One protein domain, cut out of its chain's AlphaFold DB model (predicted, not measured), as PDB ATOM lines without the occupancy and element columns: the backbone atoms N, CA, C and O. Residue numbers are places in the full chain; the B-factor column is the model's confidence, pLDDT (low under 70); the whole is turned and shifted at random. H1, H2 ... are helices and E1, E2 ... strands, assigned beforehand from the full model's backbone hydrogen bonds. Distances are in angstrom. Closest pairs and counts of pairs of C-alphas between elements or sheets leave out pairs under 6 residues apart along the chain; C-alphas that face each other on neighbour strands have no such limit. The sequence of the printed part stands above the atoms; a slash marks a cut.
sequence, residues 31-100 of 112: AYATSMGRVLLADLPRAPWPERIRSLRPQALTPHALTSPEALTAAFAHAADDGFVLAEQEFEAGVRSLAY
ATOM      1  N   ALA A  31      -1.702  -4.713  91.895       88.06
ATOM      2  CA  ALA A  31      -0.813  -3.853  91.116       88.06
ATOM      3  C   ALA A  31      -1.373  -2.427  90.948       88.06
ATOM      4  O   ALA A  31      -0.621  -1.459  91.013       88.06
ATOM      5  N   TYR A  32      -2.698  -2.288  90.819       89.81
ATOM      6  CA  TYR A  32      -3.371  -0.994  90.659       89.81
ATOM      7  C   TYR A  32      -3.316  -0.099  91.911       89.81
ATOM      8  O   TYR A  32      -3.500   1.110  91.791       89.81
ATOM      9  N   ALA A  33      -3.073  -0.660  93.099       90.88
ATOM     10  CA  ALA A  33      -3.073   0.082  94.365       90.88
ATOM     11  C   ALA A  33      -1.664   0.322  94.931       90.88
ATOM     12  O   ALA A  33      -1.520   0.956  95.970       90.88
ATOM     13  N   THR A  34      -0.612  -0.176  94.273       89.50
ATOM     14  CA  THR A  34       0.773  -0.049  94.753       89.50
ATOM     15  C   THR A  34       1.615   0.773  93.790       89.50
ATOM     16  O   THR A  34       1.514   0.601  92.580       89.50
ATOM     17  N   SER A  35       2.499   1.627  94.312       88.19
ATOM     18  CA  SER A  35       3.377   2.471  93.487       88.19
ATOM     19  C   SER A  35       4.197   1.656  92.478       88.19
ATOM     20  O   SER A  35       4.140   1.910  91.278       88.19
ATOM     21  N   MET A  36       4.879   0.603  92.939       86.38
ATOM     22  CA  MET A  36       5.643  -0.308  92.075       86.38
ATOM     23  C   MET A  36       4.762  -1.013  91.038       86.38
ATOM     24  O   MET A  36       5.176  -1.182  89.894       86.38
ATOM     25  N   GLY A  37       3.550  -1.425  91.413       86.50
ATOM     26  CA  GLY A  37       2.651  -2.079  90.475       86.50
ATOM     27  C   GLY A  37       2.156  -1.151  89.378       86.50
ATOM     28  O   GLY A  37       2.105  -1.561  88.223       86.50
ATOM     29  N   ARG A  38       1.888   0.113  89.706       87.75
ATOM     30  CA  ARG A  38       1.526   1.135  88.724       87.75
ATOM     31  C   ARG A  38       2.678   1.478  87.783       87.75
ATOM     32  O   ARG A  38       2.422   1.591  86.594       87.75
ATOM     33  N   VAL A  39       3.922   1.567  88.272       85.38
ATOM     34  CA  VAL A  39       5.110   1.746  87.405       85.38
ATOM     35  C   VAL A  39       5.195   0.609  86.388       85.38
ATOM     36  O   VAL A  39       5.331   0.838  85.192       85.38
ATOM     37  N   LEU A  40       5.062  -0.626  86.868       82.50
ATOM     38  CA  LEU A  40       5.133  -1.824  86.037       82.50
ATOM     39  C   LEU A  40       3.977  -1.935  85.040       82.50
ATOM     40  O   LEU A  40       4.169  -2.426  83.933       82.50
ATOM     41  N   LEU A  41       2.778  -1.497  85.426       83.25
ATOM     42  CA  LEU A  41       1.649  -1.397  84.514       83.25
ATOM     43  C   LEU A  41       1.928  -0.321  83.457       83.25
ATOM     44  O   LEU A  41       1.824  -0.626  82.274       83.25
ATOM     45  N   ALA A  42       2.317   0.892  83.853       81.44
ATOM     46  CA  ALA A  42       2.544   2.019  82.946       81.44
ATOM     47  C   ALA A  42       3.572   1.723  81.833       81.44
ATOM     48  O   ALA A  42       3.445   2.272  80.741       81.44
ATOM     49  N   ASP A  43       4.528   0.823  82.085       79.19
ATOM     50  CA  ASP A  43       5.535   0.368  81.111       79.19
ATOM     51  C   ASP A  43       5.007  -0.660  80.086       79.19
ATOM     52  O   ASP A  43       5.630  -0.925  79.057       79.19
ATOM     53  N   LEU A  44       3.834  -1.262  80.319       78.00
ATOM     54  CA  LEU A  44       3.250  -2.196  79.358       78.00
ATOM     55  C   LEU A  44       2.849  -1.464  78.064       78.00
ATOM     56  O   LEU A  44       2.349  -0.336  78.127       78.00
ATOM     57  N   PRO A  45       2.941  -2.127  76.888       72.44
ATOM     58  CA  PRO A  45       2.470  -1.558  75.629       72.44
ATOM     59  C   PRO A  45       1.050  -1.019  75.786       72.44
ATOM     60  O   PRO A  45       0.234  -1.672  76.455       72.44
ATOM     61  N   ARG A  46       0.774   0.141  75.167       65.25
ATOM     62  CA  ARG A  46      -0.515   0.861  75.178       65.25
ATOM     63  C   ARG A  46      -1.645   0.016  74.558       65.25
ATOM     64  O   ARG A  46      -2.161   0.315  73.490       65.25
ATOM     65  N   ALA A  47      -2.016  -1.071  75.221       59.12
ATOM     66  CA  ALA A  47      -3.286  -1.760  75.061       59.12
ATOM     67  C   ALA A  47      -4.404  -0.834  75.575       59.12
ATOM     68  O   ALA A  47      -4.103   0.108  76.313       59.12
ATOM     69  N   PRO A  48      -5.685  -1.071  75.240       75.19
ATOM     70  CA  PRO A  48      -6.774  -0.258  75.772       75.19
ATOM     71  C   PRO A  48      -6.812  -0.354  77.304       75.19
ATOM     72  O   PRO A  48      -7.338  -1.307  77.885       75.19
ATOM     73  N   TRP A  49      -6.237   0.662  77.953       79.81
ATOM     74  CA  TRP A  49      -6.135   0.808  79.402       79.81
ATOM     75  C   TRP A  49      -7.460   0.582  80.130       79.81
ATOM     76  O   TRP A  49      -7.451  -0.178  81.101       79.81
ATOM     77  N   PRO A  50      -8.604   1.113  79.649       80.69
ATOM     78  CA  PRO A  50      -9.885   0.889  80.308       80.69
ATOM     79  C   PRO A  50     -10.244  -0.593  80.444       80.69
ATOM     80  O   PRO A  50     -10.687  -1.027  81.505       80.69
ATOM     81  N   GLU A  51     -10.005  -1.394  79.405       83.12
ATOM     82  CA  GLU A  51     -10.367  -2.812  79.409       83.12
ATOM     83  C   GLU A  51      -9.433  -3.630  80.302       83.12
ATOM     84  O   GLU A  51      -9.871  -4.446  81.117       83.12
ATOM     85  N   ARG A  52      -8.132  -3.332  80.236       83.31
ATOM     86  CA  ARG A  52      -7.150  -3.933  81.137       83.31
ATOM     87  C   ARG A  52      -7.475  -3.603  82.591       83.31
ATOM     88  O   ARG A  52      -7.495  -4.513  83.411       83.31
ATOM     89  N   ILE A  53      -7.798  -2.354  82.916       86.69
ATOM     90  CA  ILE A  53      -8.150  -1.958  84.284       86.69
ATOM     91  C   ILE A  53      -9.412  -2.683  84.757       86.69
ATOM     92  O   ILE A  53      -9.425  -3.203  85.870       86.69
ATOM     93  N   ARG A  54     -10.441  -2.820  83.910       86.44
ATOM     94  CA  ARG A  54     -11.637  -3.612  84.253       86.44
ATOM     95  C   ARG A  54     -11.307  -5.067  84.587       86.44
ATOM     96  O   ARG A  54     -11.917  -5.632  85.501       86.44
ATOM     97  N   SER A  55     -10.336  -5.670  83.897       87.38
ATOM     98  CA  SER A  55      -9.874  -7.031  84.208       87.38
ATOM     99  C   SER A  55      -9.120  -7.138  85.540       87.38
ATOM    100  O   SER A  55      -9.151  -8.200  86.154       87.38
ATOM    101  N   LEU A  56      -8.519  -6.045  86.034       86.25
ATOM    102  CA  LEU A  56      -7.845  -6.015  87.341       86.25
ATOM    103  C   LEU A  56      -8.826  -6.046  88.522       86.25
ATOM    104  O   LEU A  56      -8.386  -6.253  89.649       86.25
ATOM    105  N   ARG A  57     -10.130  -5.835  88.271       89.94
ATOM    106  CA  ARG A  57     -11.197  -5.780  89.287       89.94
ATOM    107  C   ARG A  57     -10.816  -4.874  90.478       89.94
ATOM    108  O   ARG A  57     -10.690  -5.374  91.596       89.94
ATOM    109  N   PRO A  58     -10.609  -3.559  90.263       91.62
ATOM    110  CA  PRO A  58     -10.212  -2.656  91.338       91.62
ATOM    111  C   PRO A  58     -11.233  -2.637  92.478       91.62
ATOM    112  O   PRO A  58     -12.441  -2.636  92.242       91.62
ATOM    113  N   GLN A  59     -10.746  -2.605  93.715       92.56
ATOM    114  CA  GLN A  59     -11.559  -2.578  94.927       92.56
ATOM    115  C   GLN A  59     -11.224  -1.340  95.754       92.56
ATOM    116  O   GLN A  59     -10.090  -0.861  95.751       92.56
ATOM    117  N   ALA A  60     -12.216  -0.836  96.487       94.38
ATOM    118  CA  ALA A  60     -12.027   0.263  97.424       94.38
ATOM    119  C   ALA A  60     -11.366  -0.255  98.715       94.38
ATOM    120  O   ALA A  60     -12.041  -0.505  99.708       94.38
ATOM    121  N   LEU A  61     -10.048  -0.478  98.671       91.56
ATOM    122  CA  LEU A  61      -9.265  -0.991  99.809       91.56
ATOM    123  C   LEU A  61      -9.166   0.032 100.950       91.56
ATOM    124  O   LEU A  61      -9.061  -0.334 102.118       91.56
ATOM    125  N   THR A  62      -9.226   1.315 100.598       92.75
ATOM    126  CA  THR A  62      -9.246   2.462 101.507       92.75
ATOM    127  C   THR A  62     -10.161   3.551 100.928       92.75
ATOM    128  O   THR A  62     -10.513   3.485  99.746       92.75
ATOM    129  N   PRO A  63     -10.507   4.602 101.698       94.56
ATOM    130  CA  PRO A  63     -11.220   5.768 101.165       94.56
ATOM    131  C   PRO A  63     -10.475   6.520 100.048       94.56
ATOM    132  O   PRO A  63     -11.089   7.300  99.328       94.56
ATOM    133  N   HIS A  64      -9.166   6.296  99.902       93.19
ATOM    134  CA  HIS A  64      -8.322   6.929  98.885       93.19
ATOM    135  C   HIS A  64      -8.123   6.044  97.646       93.19
ATOM    136  O   HIS A  64      -7.512   6.472  96.670       93.19
ATOM    137  N   ALA A  65      -8.618   4.803  97.669       93.62
ATOM    138  CA  ALA A  65      -8.385   3.839  96.606       93.62
ATOM    139  C   ALA A  65      -9.007   4.273  95.270       93.62
ATOM    140  O   ALA A  65     -10.210   4.514  95.162       93.62
ATOM    141  N   LEU A  66      -8.181   4.291  94.221       94.44
ATOM    142  CA  LEU A  66      -8.637   4.505  92.850       94.44
ATOM    143  C   LEU A  66      -9.280   3.222  92.315       94.44
ATOM    144  O   LEU A  66      -8.610   2.193  92.188       94.44
ATOM    145  N   THR A  67     -10.569   3.288  91.982       93.12
ATOM    146  CA  THR A  67     -11.343   2.125  91.518       93.12
ATOM    147  C   THR A  67     -11.895   2.262  90.103       93.12
ATOM    148  O   THR A  67     -12.163   1.245  89.460       93.12
ATOM    149  N   SER A  68     -12.046   3.485  89.587       91.88
ATOM    150  CA  SER A  68     -12.573   3.690  88.239       91.88
ATOM    151  C   SER A  68     -11.484   3.527  87.168       91.88
ATOM    152  O   SER A  68     -10.329   3.922  87.386       91.88
ATOM    153  N   PRO A  69     -11.825   2.964  85.992       90.25
ATOM    154  CA  PRO A  69     -10.913   2.894  84.854       90.25
ATOM    155  C   PRO A  69     -10.335   4.251  84.461       90.25
ATOM    156  O   PRO A  69      -9.160   4.338  84.115       90.25
ATOM    157  N   GLU A  70     -11.133   5.309  84.543       90.44
ATOM    158  CA  GLU A  70     -10.742   6.661  84.166       90.44
ATOM    159  C   GLU A  70      -9.694   7.214  85.139       90.44
ATOM    160  O   GLU A  70      -8.648   7.693  84.703       90.44
ATOM    161  N   ALA A  71      -9.919   7.070  86.451       91.81
ATOM    162  CA  ALA A  71      -8.992   7.560  87.470       91.81
ATOM    163  C   ALA A  71      -7.659   6.802  87.445       91.81
ATOM    164  O   ALA A  71      -6.593   7.408  87.534       91.81
ATOM    165  N   LEU A  72      -7.704   5.478  87.276       91.00
ATOM    166  CA  LEU A  72      -6.495   4.664  87.160       91.00
ATOM    167  C   LEU A  72      -5.733   4.958  85.861       91.00
ATOM    168  O   LEU A  72      -4.510   5.046  85.889       91.00
ATOM    169  N   THR A  73      -6.434   5.179  84.744       88.94
ATOM    170  CA  THR A  73      -5.793   5.579  83.480       88.94
ATOM    171  C   THR A  73      -5.094   6.929  83.627       88.94
ATOM    172  O   THR A  73      -3.943   7.058  83.216       88.94
ATOM    173  N   ALA A  74      -5.751   7.913  84.247       89.12
ATOM    174  CA  ALA A  74      -5.153   9.218  84.516       89.12
ATOM    175  C   ALA A  74      -3.916   9.094  85.419       89.12
ATOM    176  O   ALA A  74      -2.870   9.651  85.107       89.12
ATOM    177  N   ALA A  75      -3.994   8.291  86.484       88.31
ATOM    178  CA  ALA A  75      -2.857   8.043  87.367       88.31
ATOM    179  C   ALA A  75      -1.668   7.391  86.637       88.31
ATOM    180  O   ALA A  75      -0.519   7.726  86.915       88.31
ATOM    181  N   PHE A  76      -1.916   6.475  85.695       84.88
ATOM    182  CA  PHE A  76      -0.845   5.846  84.910       84.88
ATOM    183  C   PHE A  76      -0.257   6.797  83.863       84.88
ATOM    184  O   PHE A  76       0.939   6.731  83.597       84.88
ATOM    185  N   ALA A  77      -1.074   7.683  83.287       83.06
ATOM    186  CA  ALA A  77      -0.599   8.722  82.378       83.06
ATOM    187  C   ALA A  77       0.311   9.721  83.107       83.06
ATOM    188  O   ALA A  77       1.432   9.941  82.665       83.06
ATOM    189  N   HIS A  78      -0.112  10.214  84.277       82.06
ATOM    190  CA  HIS A  78       0.727  11.068  85.124       82.06
ATOM    191  C   HIS A  78       2.044  10.392  85.497       82.06
ATOM    192  O   HIS A  78       3.096  11.006  85.405       82.06
ATOM    193  N   ALA A  79       2.012   9.100  85.824       79.00
ATOM    194  CA  ALA A  79       3.226   8.351  86.119       79.00
ATOM    195  C   ALA A  79       4.218   8.287  84.948       79.00
ATOM    196  O   ALA A  79       5.432   8.298  85.161       79.00
ATOM    197  N   ALA A  80       3.703   8.186  83.718       73.81
ATOM    198  CA  ALA A  80       4.522   8.185  82.513       73.81
ATOM    199  C   ALA A  80       5.137   9.568  82.239       73.81
ATOM    200  O   ALA A  80       6.274   9.628  81.775       73.81
ATOM    201  N   ASP A  81       4.416  10.645  82.556       78.50
ATOM    202  CA  ASP A  81       4.879  12.025  82.374       78.50
ATOM    203  C   ASP A  81       5.884  12.448  83.465       78.50
ATOM    204  O   ASP A  81       6.933  13.014  83.160       78.50
ATOM    205  N   ASP A  82       5.600  12.124  84.730       78.69
ATOM    206  CA  ASP A  82       6.410  12.514  85.893       78.69
ATOM    207  C   ASP A  82       7.659  11.632  86.073       78.69
ATOM    208  O   ASP A  82       8.609  12.001  86.769       78.69
ATOM    209  N   GLY A  83       7.670  10.439  85.472       81.19
ATOM    210  CA  GLY A  83       8.757   9.468  85.608       81.19
ATOM    211  C   GLY A  83       8.800   8.768  86.972       81.19
ATOM    212  O   GLY A  83       9.781   8.095  87.289       81.19
ATOM    213  N   PHE A  84       7.754   8.901  87.788       82.62
ATOM    214  CA  PHE A  84       7.574   8.174  89.044       82.62
ATOM    215  C   PHE A  84       6.084   8.007  89.373       82.62
ATOM    216  O   PHE A  84       5.222   8.681  88.826       82.62
ATOM    217  N   VAL A  85       5.772   7.111  90.307       88.06
ATOM    218  CA  VAL A  85       4.441   6.950  90.898       88.06
ATOM    219  C   VAL A  85       4.512   7.252  92.380       88.06
ATOM    220  O   VAL A  85       5.260   6.592  93.105       88.06
ATOM    221  N   LEU A  86       3.648   8.150  92.845       88.44
ATOM    222  CA  LEU A  86       3.290   8.279  94.251       88.44
ATOM    223  C   LEU A  86       1.954   7.562  94.500       88.44
ATOM    224  O   LEU A  86       0.961   7.832  93.831       88.44
ATOM    225  N   ALA A  87       1.943   6.625  95.446       88.69
ATOM    226  CA  ALA A  87       0.726   6.038  95.993       88.69
ATOM    227  C   ALA A  87       0.454   6.681  97.358       88.69
ATOM    228  O   ALA A  87       1.242   6.540  98.302       88.69
ATOM    229  N   GLU A  88      -0.649   7.414  97.432       91.31
ATOM    230  CA  GLU A  88      -1.156   8.114  98.598       91.31
ATOM    231  C   GLU A  88      -2.273   7.341  99.306       91.31
ATOM    232  O   GLU A  88      -3.437   7.733  99.287       91.31
ATOM    233  N   GLN A  89      -1.899   6.281 100.027       92.06
ATOM    234  CA  GLN A  89      -2.804   5.530 100.905       92.06
ATOM    235  C   GLN A  89      -3.884   4.712 100.184       92.06
ATOM    236  O   GLN A  89      -4.870   4.324 100.804       92.06
ATOM    237  N   GLU A  90      -3.729   4.402  98.895       92.94
ATOM    238  CA  GLU A  90      -4.730   3.631  98.142       92.94
ATOM    239  C   GLU A  90      -4.761   2.146  98.510       92.94
ATOM    240  O   GLU A  90      -5.780   1.491  98.312       92.94
ATOM    241  N   PHE A  91      -3.653   1.603  99.020       89.56
ATOM    242  CA  PHE A  91      -3.575   0.210  99.466       89.56
ATOM    243  C   PHE A  91      -3.836   0.060 100.970       89.56
ATOM    244  O   PHE A  91      -4.563  -0.839 101.380       89.56
ATOM    245  N   GLU A  92      -3.254   0.942 101.781       88.19
ATOM    246  CA  GLU A  92      -3.356   0.916 103.239       88.19
ATOM    247  C   GLU A  92      -3.425   2.355 103.765       88.19
ATOM    248  O   GLU A  92      -2.615   3.208 103.386       88.19
ATOM    249  N   ALA A  93      -4.412   2.643 104.616       87.06
ATOM    250  CA  ALA A  93      -4.600   3.973 105.185       87.06
ATOM    251  C   ALA A  93      -3.395   4.362 106.059       87.06
ATOM    252  O   ALA A  93      -2.872   3.548 106.814       87.06
ATOM    253  N   GLY A  94      -2.934   5.606 105.949       85.12
ATOM    254  CA  GLY A  94      -1.731   6.093 106.628       85.12
ATOM    255  C   GLY A  94      -0.405   5.687 105.971       85.12
ATOM    256  O   GLY A  94       0.644   6.174 106.391       85.12
ATOM    257  N   VAL A  95      -0.418   4.859 104.919       84.25
ATOM    258  CA  VAL A  95       0.797   4.422 104.215       84.25
ATOM    259  C   VAL A  95       0.942   5.139 102.879       84.25
ATOM    260  O   VAL A  95       0.071   5.082 102.018       84.25
ATOM    261  N   ARG A  96       2.096   5.771 102.667       87.19
ATOM    262  CA  ARG A  96       2.484   6.340 101.372       87.19
ATOM    263  C   ARG A  96       3.695   5.607 100.818       87.19
ATOM    264  O   ARG A  96       4.556   5.164 101.577       87.19
ATOM    265  N   SER A  97       3.767   5.467  99.499       84.94
ATOM    266  CA  SER A  97       4.913   4.840  98.838       84.94
ATOM    267  C   SER A  97       5.214   5.499  97.502       84.94
ATOM    268  O   SER A  97       4.302   5.962  96.825       84.94
ATOM    269  N   LEU A  98       6.488   5.507  97.116       86.12
ATOM    270  CA  LEU A  98       6.948   6.043  95.843       86.12
ATOM    271  C   LEU A  98       7.750   4.978  95.095       86.12
ATOM    272  O   LEU A  98       8.523   4.240  95.706       86.12
ATOM    273  N   ALA A  99       7.564   4.903  93.783       86.12
ATOM    274  CA  ALA A  99       8.328   4.037  92.901       86.12
ATOM    275  C   ALA A  99       8.710   4.794  91.631       86.12
ATOM    276  O   ALA A  99       7.944   5.613  91.143       86.12
ATOM    277  N   TYR A 100       9.873   4.483  91.078       82.44
ATOM    278  CA  TYR A 100      10.333   4.986  89.790       82.44
ATOM    279  C   TYR A 100      10.767   3.792  88.930       82.44
ATOM    280  O   TYR A 100      11.181   2.765  89.482       82.44
TER     281      TYR A 100
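This is residues 31 to 100 of the 112 residues of the protein "Transcriptional regulator" of Streptomyces mirabilis (UniProt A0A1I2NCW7). A small two-stranded hairpin, E1 and E2, has helix H1 packed across both its strands, while the longest helix, H3, crosses near the last residues of H1 and leads into E1. H2 packs on the first residues of H3, away from the hairpin, and a long loop, residues 56 to 68, joins H2 to H3. The 70 printed residues hold three named helices and two named strands, in the order H1, H2, H3, E1, E2; the sheet E1 - E2 is antiparallel and the class is mixed. The whole is compact, with a radius of gyration of the C-alphas of 11.0 A and spans of 32 by 24 by 15 A.

Look first at E1, residues 85 to 88, and E2, residues 96 to 99, an antiparallel hairpin at 173 degrees, where N 85 and O 99 are 2.8 A apart, within hydrogen-bond range, as are N 97 and O 87 at 3.0 A. Next find H1, residues 35 to 42: its closest C-alphas to the strands are Ser 35 to Ala 87, 5.1 A, and Met 36 to Ala 99, 5.2 A. H3, residues 69 to 82, touches H1 with residues 76 to 80 alone, about perpendicular at 86 degrees; the closest C-alphas, of Ala 42 and Phe 76, are 5.5 A apart. H2, residues 49 to 55, touches H3, which meets it with residues 69 to 73 alone, at a steep tilt of 53 degrees, opposite ways; the closest C-alphas, of Pro 50 and Pro 69, are 5.1 A apart. H2 is apart from E1, E2 and H1. In H1, H2 and H3 every O i to N i+4 pair is within hydrogen-bond range.

Find C-alpha 35 at (3.377, 2.471, 93.487), where H1 begins; it runs 10.6 A, and H2 9.9 A. From C-alpha 69 at (-10.913, 2.894, 84.854), H3 runs 19.8 A. E1 measures 9.6 A, and E2 runs 10.5 A to C-alpha 99 at (8.328, 4.037, 92.901).

The C-alphas farthest apart, of Ala 47 and Gly 94, are 32.6 A apart. The printed part has no cut; the link from H2 to H3 is long and that from H3 to E1 tight. Mean pLDDT of the printed part is 85.9, and residues 46 to 47 are under 70.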